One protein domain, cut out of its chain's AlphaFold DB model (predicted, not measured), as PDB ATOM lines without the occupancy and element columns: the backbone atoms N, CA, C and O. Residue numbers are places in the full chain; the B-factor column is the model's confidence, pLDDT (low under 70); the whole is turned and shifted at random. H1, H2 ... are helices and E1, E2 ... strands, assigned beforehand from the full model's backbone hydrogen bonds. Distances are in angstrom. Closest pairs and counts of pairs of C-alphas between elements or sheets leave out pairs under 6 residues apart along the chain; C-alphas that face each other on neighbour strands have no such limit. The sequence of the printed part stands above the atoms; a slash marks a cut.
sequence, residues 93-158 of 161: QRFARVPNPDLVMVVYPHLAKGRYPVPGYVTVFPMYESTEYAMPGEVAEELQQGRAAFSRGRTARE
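This is residues 93 to 158 of the 161 residues of the protein "Conjugative transfer region lipoprotein" of Comamonas testosteroni (UniProt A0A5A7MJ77). A long, narrow two-stranded ribbon, E1 beside E4 with hairpin E2 and E3 at its tip, has helix H1 at the other end, where residues 148 to 158 stick out. The 66 printed residues hold E1, E2, E3, E4 and H1 in that order, a mixed class in two antiparallel sheets. The whole is extended, radius of gyration of the C-alphas 18.9 A, spanning 55 by 31 by 14 A.

Residues 96 to 97 pair antiparallel with 133 to 134. E1, residues 102 to 107, runs on into E2, residues 110 to 112, at 82 degrees. E2 and E3, residues 116 to 118, form a hairpin, N 112 to O 116 2.8 A. E4, residues 121 to 126, is antiparallel to E1 at 155 degrees, N 105 to O 123 2.9 A. H1, residues 141 to 158, is apart from E1, E2 and E3; its O i to N i+4 pairs are all within hydrogen-bond range.

E1, 16.2 A long, begins at C-alpha 102 (193.100, 137.663, 184.830). E4 measures 17.0 A. H1, 26.2 A, ends at C-alpha 158 (212.770, 147.130, 182.149).

The printed part has no cut. The E4 to H1 link is long, 14 residues. Residues 93 to 94, 141 to 148, 150 to 152 and 154 to 158 have pLDDT under 70.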
ATOM      1  N   GLN A  93     209.192 122.515 174.323       61.34
ATOM      2  CA  GLN A  93     207.768 122.605 174.665       61.34
ATOM      3  C   GLN A  93     206.800 121.989 173.638       61.34
ATOM      4  O   GLN A  93     206.065 122.700 172.960       61.34
ATOM      5  N   ARG A  94     206.714 120.650 173.609       67.31
ATOM      6  CA  ARG A  94     205.678 119.930 172.837       67.31
ATOM      7  C   ARG A  94     204.246 120.363 173.177       67.31
ATOM      8  O   ARG A  94     203.356 120.163 172.362       67.31
ATOM      9  N   PHE A  95     204.029 120.934 174.362       80.62
ATOM     10  CA  PHE A  95     202.724 121.408 174.806       80.62
ATOM     11  C   PHE A  95     202.800 122.877 175.212       80.62
ATOM     12  O   PHE A  95     203.532 123.258 176.132       80.62
ATOM     13  N   ALA A  96     202.031 123.702 174.509       79.94
ATOM     14  CA  ALA A  96     201.867 125.112 174.810       79.94
ATOM     15  C   ALA A  96     200.978 125.281 176.044       79.94
ATOM     16  O   ALA A  96     200.005 124.555 176.197       79.94
ATOM     17  N   ARG A  97     201.236 126.269 176.900       84.38
ATOM     18  CA  ARG A  97     200.257 126.636 177.935       84.38
ATOM     19  C   ARG A  97     199.090 127.382 177.299       84.38
ATOM     20  O   ARG A  97     199.320 128.349 176.569       84.38
ATOM     21  N   VAL A  98     197.869 126.989 177.639       86.69
ATOM     22  CA  VAL A  98     196.664 127.746 177.298       86.69
ATOM     23  C   VAL A  98     196.693 129.069 178.077       86.69
ATOM     24  O   VAL A  98     197.047 129.083 179.261       86.69
ATOM     25  N   PRO A  99     196.394 130.215 177.442       85.38
ATOM     26  CA  PRO A  99     196.301 131.481 178.156       85.38
ATOM     27  C   PRO A  99     195.167 131.444 179.190       85.38
ATOM     28  O   PRO A  99     194.016 131.188 178.854       85.38
ATOM     29  N   ASN A 100     195.511 131.745 180.442       91.56
ATOM     30  CA  ASN A 100     194.576 131.961 181.541       91.56
ATOM     31  C   ASN A 100     194.597 133.465 181.876       91.56
ATOM     32  O   ASN A 100     195.563 133.914 182.496       91.56
ATOM     33  N   PRO A 101     193.656 134.272 181.352       92.31
ATOM     34  CA  PRO A 101     193.636 135.709 181.600       92.31
ATOM     35  C   PRO A 101     193.184 136.018 183.030       92.31
ATOM     36  O   PRO A 101     192.419 135.262 183.624       92.31
ATOM     37  N   ASP A 102     193.606 137.162 183.556       94.69
ATOM     38  CA  ASP A 102     193.100 137.663 184.830       94.69
ATOM     39  C   ASP A 102     191.777 138.408 184.627       94.69
ATOM     40  O   ASP A 102     191.612 139.195 183.690       94.69
ATOM     41  N   LEU A 103     190.830 138.169 185.527       95.56
ATOM     42  CA  LEU A 103     189.546 138.845 185.596       95.56
ATOM     43  C   LEU A 103     189.578 139.919 186.676       95.56
ATOM     44  O   LEU A 103     190.164 139.745 187.744       95.56
ATOM     45  N   VAL A 104     188.897 141.026 186.399       97.00
ATOM     46  CA  VAL A 104     188.746 142.141 187.330       97.00
ATOM     47  C   VAL A 104     187.312 142.155 187.837       97.00
ATOM     48  O   VAL A 104     186.376 142.321 187.058       97.00
ATOM     49  N   MET A 105     187.135 142.011 189.147       96.38
ATOM     50  CA  MET A 105     185.843 142.187 189.800       96.38
ATOM     51  C   MET A 105     185.824 143.501 190.565       96.38
ATOM     52  O   MET A 105     186.718 143.805 191.354       96.38
ATOM     53  N   VAL A 106     184.760 144.260 190.335       97.50
ATOM     54  CA  VAL A 106     184.504 145.535 190.998       97.50
ATOM     55  C   VAL A 106     183.360 145.338 191.976       97.50
ATOM     56  O   VAL A 106     182.257 144.954 191.588       97.50
ATOM     57  N   VAL A 107     183.622 145.621 193.245       95.69
ATOM     58  CA  VAL A 107     182.594 145.675 194.280       95.69
ATOM     59  C   VAL A 107     182.254 147.139 194.498       95.69
ATOM     60  O   VAL A 107     183.080 147.911 194.981       95.69
ATOM     61  N   TYR A 108     181.041 147.533 194.114       96.44
ATOM     62  CA  TYR A 108     180.552 148.885 194.368       96.44
ATOM     63  C   TYR A 108     180.250 149.078 195.859       96.44
ATOM     64  O   TYR A 108     179.809 148.126 196.511       96.44
ATOM     65  N   PRO A 109     180.442 150.292 196.409       96.25
ATOM     66  CA  PRO A 109     180.053 150.590 197.781       96.25
ATOM     67  C   PRO A 109     178.574 150.261 198.019       96.25
ATOM     68  O   PRO A 109     177.708 150.712 197.269       96.25
ATOM     69  N   HIS A 110     178.273 149.474 199.052       94.31
ATOM     70  CA  HIS A 110     176.902 149.070 199.382       94.31
ATOM     71  C   HIS A 110     176.740 148.763 200.878       94.31
ATOM     72  O   HIS A 110     177.714 148.649 201.620       94.31
ATOM     73  N   LEU A 111     175.493 148.623 201.339       95.62
ATOM     74  CA  LEU A 111     175.184 148.214 202.711       95.62
ATOM     75  C   LEU A 111     174.979 146.695 202.780       95.62
ATOM     76  O   LEU A 111     173.987 146.169 202.274       95.62
ATOM     77  N   ALA A 112     175.868 145.979 203.465       91.31
ATOM     78  CA  ALA A 112     175.677 144.564 203.762       91.31
ATOM     79  C   ALA A 112     174.608 144.389 204.850       91.31
ATOM     80  O   ALA A 112     174.685 144.981 205.935       91.31
ATOM     81  N   LYS A 113     173.594 143.559 204.563       89.69
ATOM     82  CA  LYS A 113     172.467 143.263 205.474       89.69
ATOM     83  C   LYS A 113     171.799 144.533 206.045       89.69
ATOM     84  O   LYS A 113     171.333 144.528 207.183       89.69
ATOM     85  N   GLY A 114     171.818 145.629 205.279       88.50
ATOM     86  CA  GLY A 114     171.192 146.910 205.616       88.50
ATOM     87  C   GLY A 114     171.813 147.694 206.778       88.50
ATOM     88  O   GLY A 114     171.238 148.700 207.176       88.50
ATOM     89  N   ARG A 115     172.945 147.258 207.354       89.06
ATOM     90  CA  ARG A 115     173.514 147.895 208.562       89.06
ATOM     91  C   ARG A 115     175.007 148.178 208.506       89.06
ATOM     92  O   ARG A 115     175.455 149.113 209.158       89.06
ATOM     93  N   TYR A 116     175.772 147.395 207.750       95.94
ATOM     94  CA  TYR A 116     177.226 147.520 207.729       95.94
ATOM     95  C   TYR A 116     177.694 148.055 206.374       95.94
ATOM     96  O   TYR A 116     177.342 147.461 205.352       95.94
ATOM     97  N   PRO A 117     178.461 149.158 206.333       95.69
ATOM     98  CA  PRO A 117     178.991 149.674 205.082       95.69
ATOM     99  C   PRO A 117     180.106 148.763 204.564       95.69
ATOM    100  O   PRO A 117     181.054 148.454 205.284       95.69
ATOM    101  N   VAL A 118     179.994 148.352 203.303       95.81
ATOM    102  CA  VAL A 118     181.068 147.693 202.556       95.81
ATOM    103  C   VAL A 118     181.709 148.747 201.652       95.81
ATOM    104  O   VAL A 118     180.995 149.343 200.835       95.81
ATOM    105  N   PRO A 119     183.020 149.030 201.795       96.06
ATOM    106  CA  PRO A 119     183.703 149.984 200.932       96.06
ATOM    107  C   PRO A 119     183.781 149.452 199.500       96.06
ATOM    108  O   PRO A 119     183.728 148.246 199.266       96.06
ATOM    109  N   GLY A 120     183.932 150.359 198.540       96.75
ATOM    110  CA  GLY A 120     184.203 149.966 197.164       96.75
ATOM    111  C   GLY A 120     185.640 149.476 197.018       96.75
ATOM    112  O   GLY A 120     186.561 150.120 197.521       96.75
ATOM    113  N   TYR A 121     185.837 148.358 196.327       96.62
ATOM    114  CA  TYR A 121     187.170 147.845 196.017       96.62
ATOM    115  C   TYR A 121     187.182 147.084 194.694       96.62
ATOM    116  O   TYR A 121     186.150 146.652 194.177       96.62
ATOM    117  N   VAL A 122     188.384 146.935 194.151       97.25
ATOM    118  CA  VAL A 122     188.654 146.179 192.933       97.25
ATOM    119  C   VAL A 122     189.554 145.012 193.304       97.25
ATOM    120  O   VAL A 122     190.521 145.186 194.042       97.25
ATOM    121  N   THR A 123     189.230 143.826 192.806       96.19
ATOM    122  CA  THR A 123     190.043 142.624 192.988       96.19
ATOM    123  C   THR A 123     190.330 141.983 191.642       96.19
ATOM    124  O   THR A 123     189.510 142.052 190.726       96.19
ATOM    125  N   VAL A 124     191.499 141.359 191.533       97.44
ATOM    126  CA  VAL A 124     191.965 140.669 190.331       97.44
ATOM    127  C   VAL A 124     192.186 139.201 190.678       97.44
ATOM    128  O   VAL A 124     192.794 138.910 191.707       97.44
ATOM    129  N   PHE A 125     191.667 138.284 189.869       95.69
ATOM    130  CA  PHE A 125     191.840 136.842 190.064       95.69
ATOM    131  C   PHE A 125     191.915 136.122 188.712       95.69
ATOM    132  O   PHE A 125     191.330 136.605 187.743       95.69
ATOM    133  N   PRO A 126     192.615 134.982 188.617       95.25
ATOM    134  CA  PRO A 126     192.736 134.255 187.357       95.25
ATOM    135  C   PRO A 126     191.380 133.690 186.907       95.25
ATOM    136  O   PRO A 126     190.563 133.286 187.734       95.25
ATOM    137  N   MET A 127     191.140 133.636 185.594       94.62
ATOM    138  CA  MET A 127     189.903 133.093 185.014       94.62
ATOM    139  C   MET A 127     189.701 131.606 185.344       94.62
ATOM    140  O   MET A 127     188.570 131.181 185.575       94.62
ATOM    141  N   TYR A 128     190.787 130.831 185.388       94.62
ATOM    142  CA  TYR A 128     190.806 129.412 185.757       94.62
ATOM    143  C   TYR A 128     191.707 129.157 186.969       94.62
ATOM    144  O   TYR A 128     192.701 129.853 187.173       94.62
ATOM    145  N   GLU A 129     191.388 128.125 187.749       92.44
ATOM    146  CA  GLU A 129     192.160 127.730 188.936       92.44
ATOM    147  C   GLU A 129     193.515 127.102 188.569       92.44
ATOM    148  O   GLU A 129     194.539 127.390 189.190       92.44
ATOM    149  N   SER A 130     193.535 126.281 187.518       91.81
ATOM    150  CA  SER A 130     194.720 125.606 186.994       91.81
ATOM    151  C   SER A 130     195.164 126.191 185.651       91.81
ATOM    152  O   SER A 130     194.394 126.785 184.898       91.81
ATOM    153  N   THR A 131     196.454 126.039 185.342       88.88
ATOM    154  CA  THR A 131     196.980 126.329 184.002       88.88
ATOM    155  C   THR A 131     196.974 125.053 183.179       88.88
ATOM    156  O   THR A 131     197.744 124.137 183.467       88.88
ATOM    157  N   GLU A 132     196.161 125.035 182.130       88.50
ATOM    158  CA  GLU A 132     196.075 123.899 181.217       88.50
ATOM    159  C   GLU A 132     197.110 123.979 180.092       88.50
ATOM    160  O   GLU A 132     197.581 125.056 179.703       88.50
ATOM    161  N   TYR A 133     197.473 122.813 179.563       89.50
ATOM    162  CA  TYR A 133     198.377 122.679 178.428       89.50
ATOM    163  C   TYR A 133     197.602 122.203 177.203       89.50
ATOM    164  O   TYR A 133     196.858 121.232 177.267       89.50
ATOM    165  N   ALA A 134     197.805 122.893 176.089       86.94
ATOM    166  CA  ALA A 134     197.208 122.580 174.807       86.94
ATOM    167  C   ALA A 134     197.981 121.469 174.096       86.94
ATOM    168  O   ALA A 134     199.218 121.413 174.165       86.94
ATOM    169  N   MET A 135     197.257 120.627 173.366       87.00
ATOM    170  CA  MET A 135     197.834 119.627 172.477       87.00
ATOM    171  C   MET A 135     198.540 120.290 171.279       87.00
ATOM    172  O   MET A 135     198.220 121.424 170.903       87.00
ATOM    173  N   PRO A 136     199.511 119.600 170.649       80.25
ATOM    174  CA  PRO A 136     200.149 120.094 169.435       80.25
ATOM    175  C   PRO A 136     199.104 120.419 168.357       80.25
ATOM    176  O   PRO A 136     198.298 119.565 167.999       80.25
ATOM    177  N   GLY A 137     199.127 121.650 167.842       79.12
ATOM    178  CA  GLY A 137     198.202 122.128 166.805       79.12
ATOM    179  C   GLY A 137     196.935 122.832 167.311       79.12
ATOM    180  O   GLY A 137     196.236 123.433 166.503       79.12
ATOM    181  N   GLU A 138     196.645 122.819 168.616       82.31
ATOM    182  CA  GLU A 138     195.470 123.520 169.173       82.31
ATOM    183  C   GLU A 138     195.691 125.025 169.366       82.31
ATOM    184  O   GLU A 138     194.740 125.806 169.336       82.31
ATOM    185  N   VAL A 139     196.940 125.454 169.564       77.31
ATOM    186  CA  VAL A 139     197.288 126.877 169.680       77.31
ATOM    187  C   VAL A 139     197.849 127.350 168.352       77.31
ATOM    188  O   VAL A 139     198.814 126.774 167.851       77.31
ATOM    189  N   ALA A 140     197.273 128.421 167.803       72.12
ATOM    190  CA  ALA A 140     197.837 129.087 166.637       72.12
ATOM    191  C   ALA A 140     199.262 129.555 166.959       72.12
ATOM    192  O   ALA A 140     199.485 130.286 167.928       72.12
ATOM    193  N   GLU A 141     200.224 129.140 166.140       68.12
ATOM    194  CA  GLU A 141     201.646 129.440 166.328       68.12
ATOM    195  C   GLU A 141     201.897 130.959 166.430       68.12
ATOM    196  O   GLU A 141     202.705 131.419 167.235       68.12
ATOM    197  N   GLU A 142     201.097 131.757 165.719       65.44
ATOM    198  CA  GLU A 142     201.093 133.222 165.775       65.44
ATOM    199  C   GLU A 142     200.793 133.779 167.181       65.44
ATOM    200  O   GLU A 142     201.450 134.720 167.628       65.44
ATOM    201  N   LEU A 143     199.868 133.171 167.936       66.25
ATOM    202  CA  LEU A 143     199.575 133.580 169.317       66.25
ATOM    203  C   LEU A 143     200.744 133.259 170.259       66.25
ATOM    204  O   LEU A 143     201.036 134.034 171.178       66.25
ATOM    205  N   GLN A 144     201.446 132.144 170.027       65.44
ATOM    206  CA  GLN A 144     202.653 131.806 170.787       65.44
ATOM    207  C   GLN A 144     203.797 132.780 170.479       65.44
ATOM    208  O   GLN A 144     204.451 133.279 171.402       65.44
ATOM    209  N   GLN A 145     204.012 133.091 169.199       67.31
ATOM    210  CA  GLN A 145     205.058 134.004 168.740       67.31
ATOM    211  C   GLN A 145     204.795 135.450 169.189       67.31
ATOM    212  O   GLN A 145     205.695 136.101 169.727       67.31
ATOM    213  N   GLY A 146     203.554 135.934 169.075       67.81
ATOM    214  CA  GLY A 146     203.147 137.263 169.535       67.81
ATOM    215  C   GLY A 146     203.353 137.456 171.040       67.81
ATOM    216  O   GLY A 146     203.872 138.487 171.477       67.81
ATOM    217  N   ARG A 147     203.059 136.429 171.851       66.38
ATOM    218  CA  ARG A 147     203.345 136.449 173.295       66.38
ATOM    219  C   ARG A 147     204.842 136.517 173.581       66.38
ATOM    220  O   ARG A 147     205.251 137.296 174.440       66.38
ATOM    221  N   ALA A 148     205.647 135.718 172.880       66.88
ATOM    222  CA  ALA A 148     207.098 135.702 173.049       66.88
ATOM    223  C   ALA A 148     207.757 137.028 172.633       66.88
ATOM    224  O   ALA A 148     208.795 137.392 173.185       66.88
ATOM    225  N   ALA A 149     207.169 137.746 171.675       70.50
ATOM    226  CA  ALA A 149     207.591 139.089 171.289       70.50
ATOM    227  C   ALA A 149     207.202 140.132 172.349       70.50
ATOM    228  O   ALA A 149     208.037 140.945 172.748       70.50
ATOM    229  N   PHE A 150     205.969 140.078 172.865       67.00
ATOM    230  CA  PHE A 150     205.499 141.000 173.902       67.00
ATOM    231  C   PHE A 150     206.247 140.833 175.231       67.00
ATOM    232  O   PHE A 150     206.618 141.825 175.860       67.00
ATOM    233  N   SER A 151     206.521 139.592 175.649       68.19
ATOM    234  CA  SER A 151     207.305 139.328 176.861       68.19
ATOM    235  C   SER A 151     208.740 139.840 176.728       68.19
ATOM    236  O   SER A 151     209.205 140.541 177.623       68.19
ATOM    237  N   ARG A 152     209.404 139.588 175.590       66.81
ATOM    238  CA  ARG A 152     210.747 140.127 175.298       66.81
ATOM    239  C   ARG A 152     210.780 141.651 175.279       66.81
ATOM    240  O   ARG A 152     211.725 142.250 175.782       66.81
ATOM    241  N   GLY A 153     209.760 142.280 174.697       72.19
ATOM    242  CA  GLY A 153     209.655 143.736 174.631       72.19
ATOM    243  C   GLY A 153     209.506 144.384 176.009       72.19
ATOM    244  O   GLY A 153     210.054 145.462 176.239       72.19
ATOM    245  N   ARG A 154     208.815 143.720 176.945       64.31
ATOM    246  CA  ARG A 154     208.685 144.194 178.329       64.31
ATOM    247  C   ARG A 154     210.002 144.075 179.095       64.31
ATOM    248  O   ARG A 154     210.452 145.067 179.658       64.31
ATOM    249  N   THR A 155     210.669 142.922 179.013       63.91
ATOM    250  CA  THR A 155     211.966 142.717 179.681       63.91
ATOM    251  C   THR A 155     213.052 143.648 179.141       63.91
ATOM    252  O   THR A 155     213.880 144.132 179.899       63.91
ATOM    253  N   ALA A 156     213.042 143.940 177.835       64.81
ATOM    254  CA  ALA A 156     213.993 144.875 177.233       64.81
ATOM    255  C   ALA A 156     213.756 146.332 177.670       64.81
ATOM    256  O   ALA A 156     214.712 147.092 177.792       64.81
ATOM    257  N   ARG A 157     212.500 146.727 177.926       65.38
ATOM    258  CA  ARG A 157     212.165 148.055 178.467       65.38
ATOM    259  C   ARG A 157     212.540 148.207 179.939       65.38
ATOM    260  O   ARG A 157     212.968 149.284 180.324       65.38
ATOM    261  N   GLU A 158     212.398 147.146 180.727       62.75
ATOM    262  CA  GLU A 158     212.770 147.130 182.149       62.75
ATOM    263  C   GLU A 158     214.292 147.053 182.361       62.75
ATOM    264  O   GLU A 158     214.788 147.585 183.343       62.75
TER     265      GLU A 158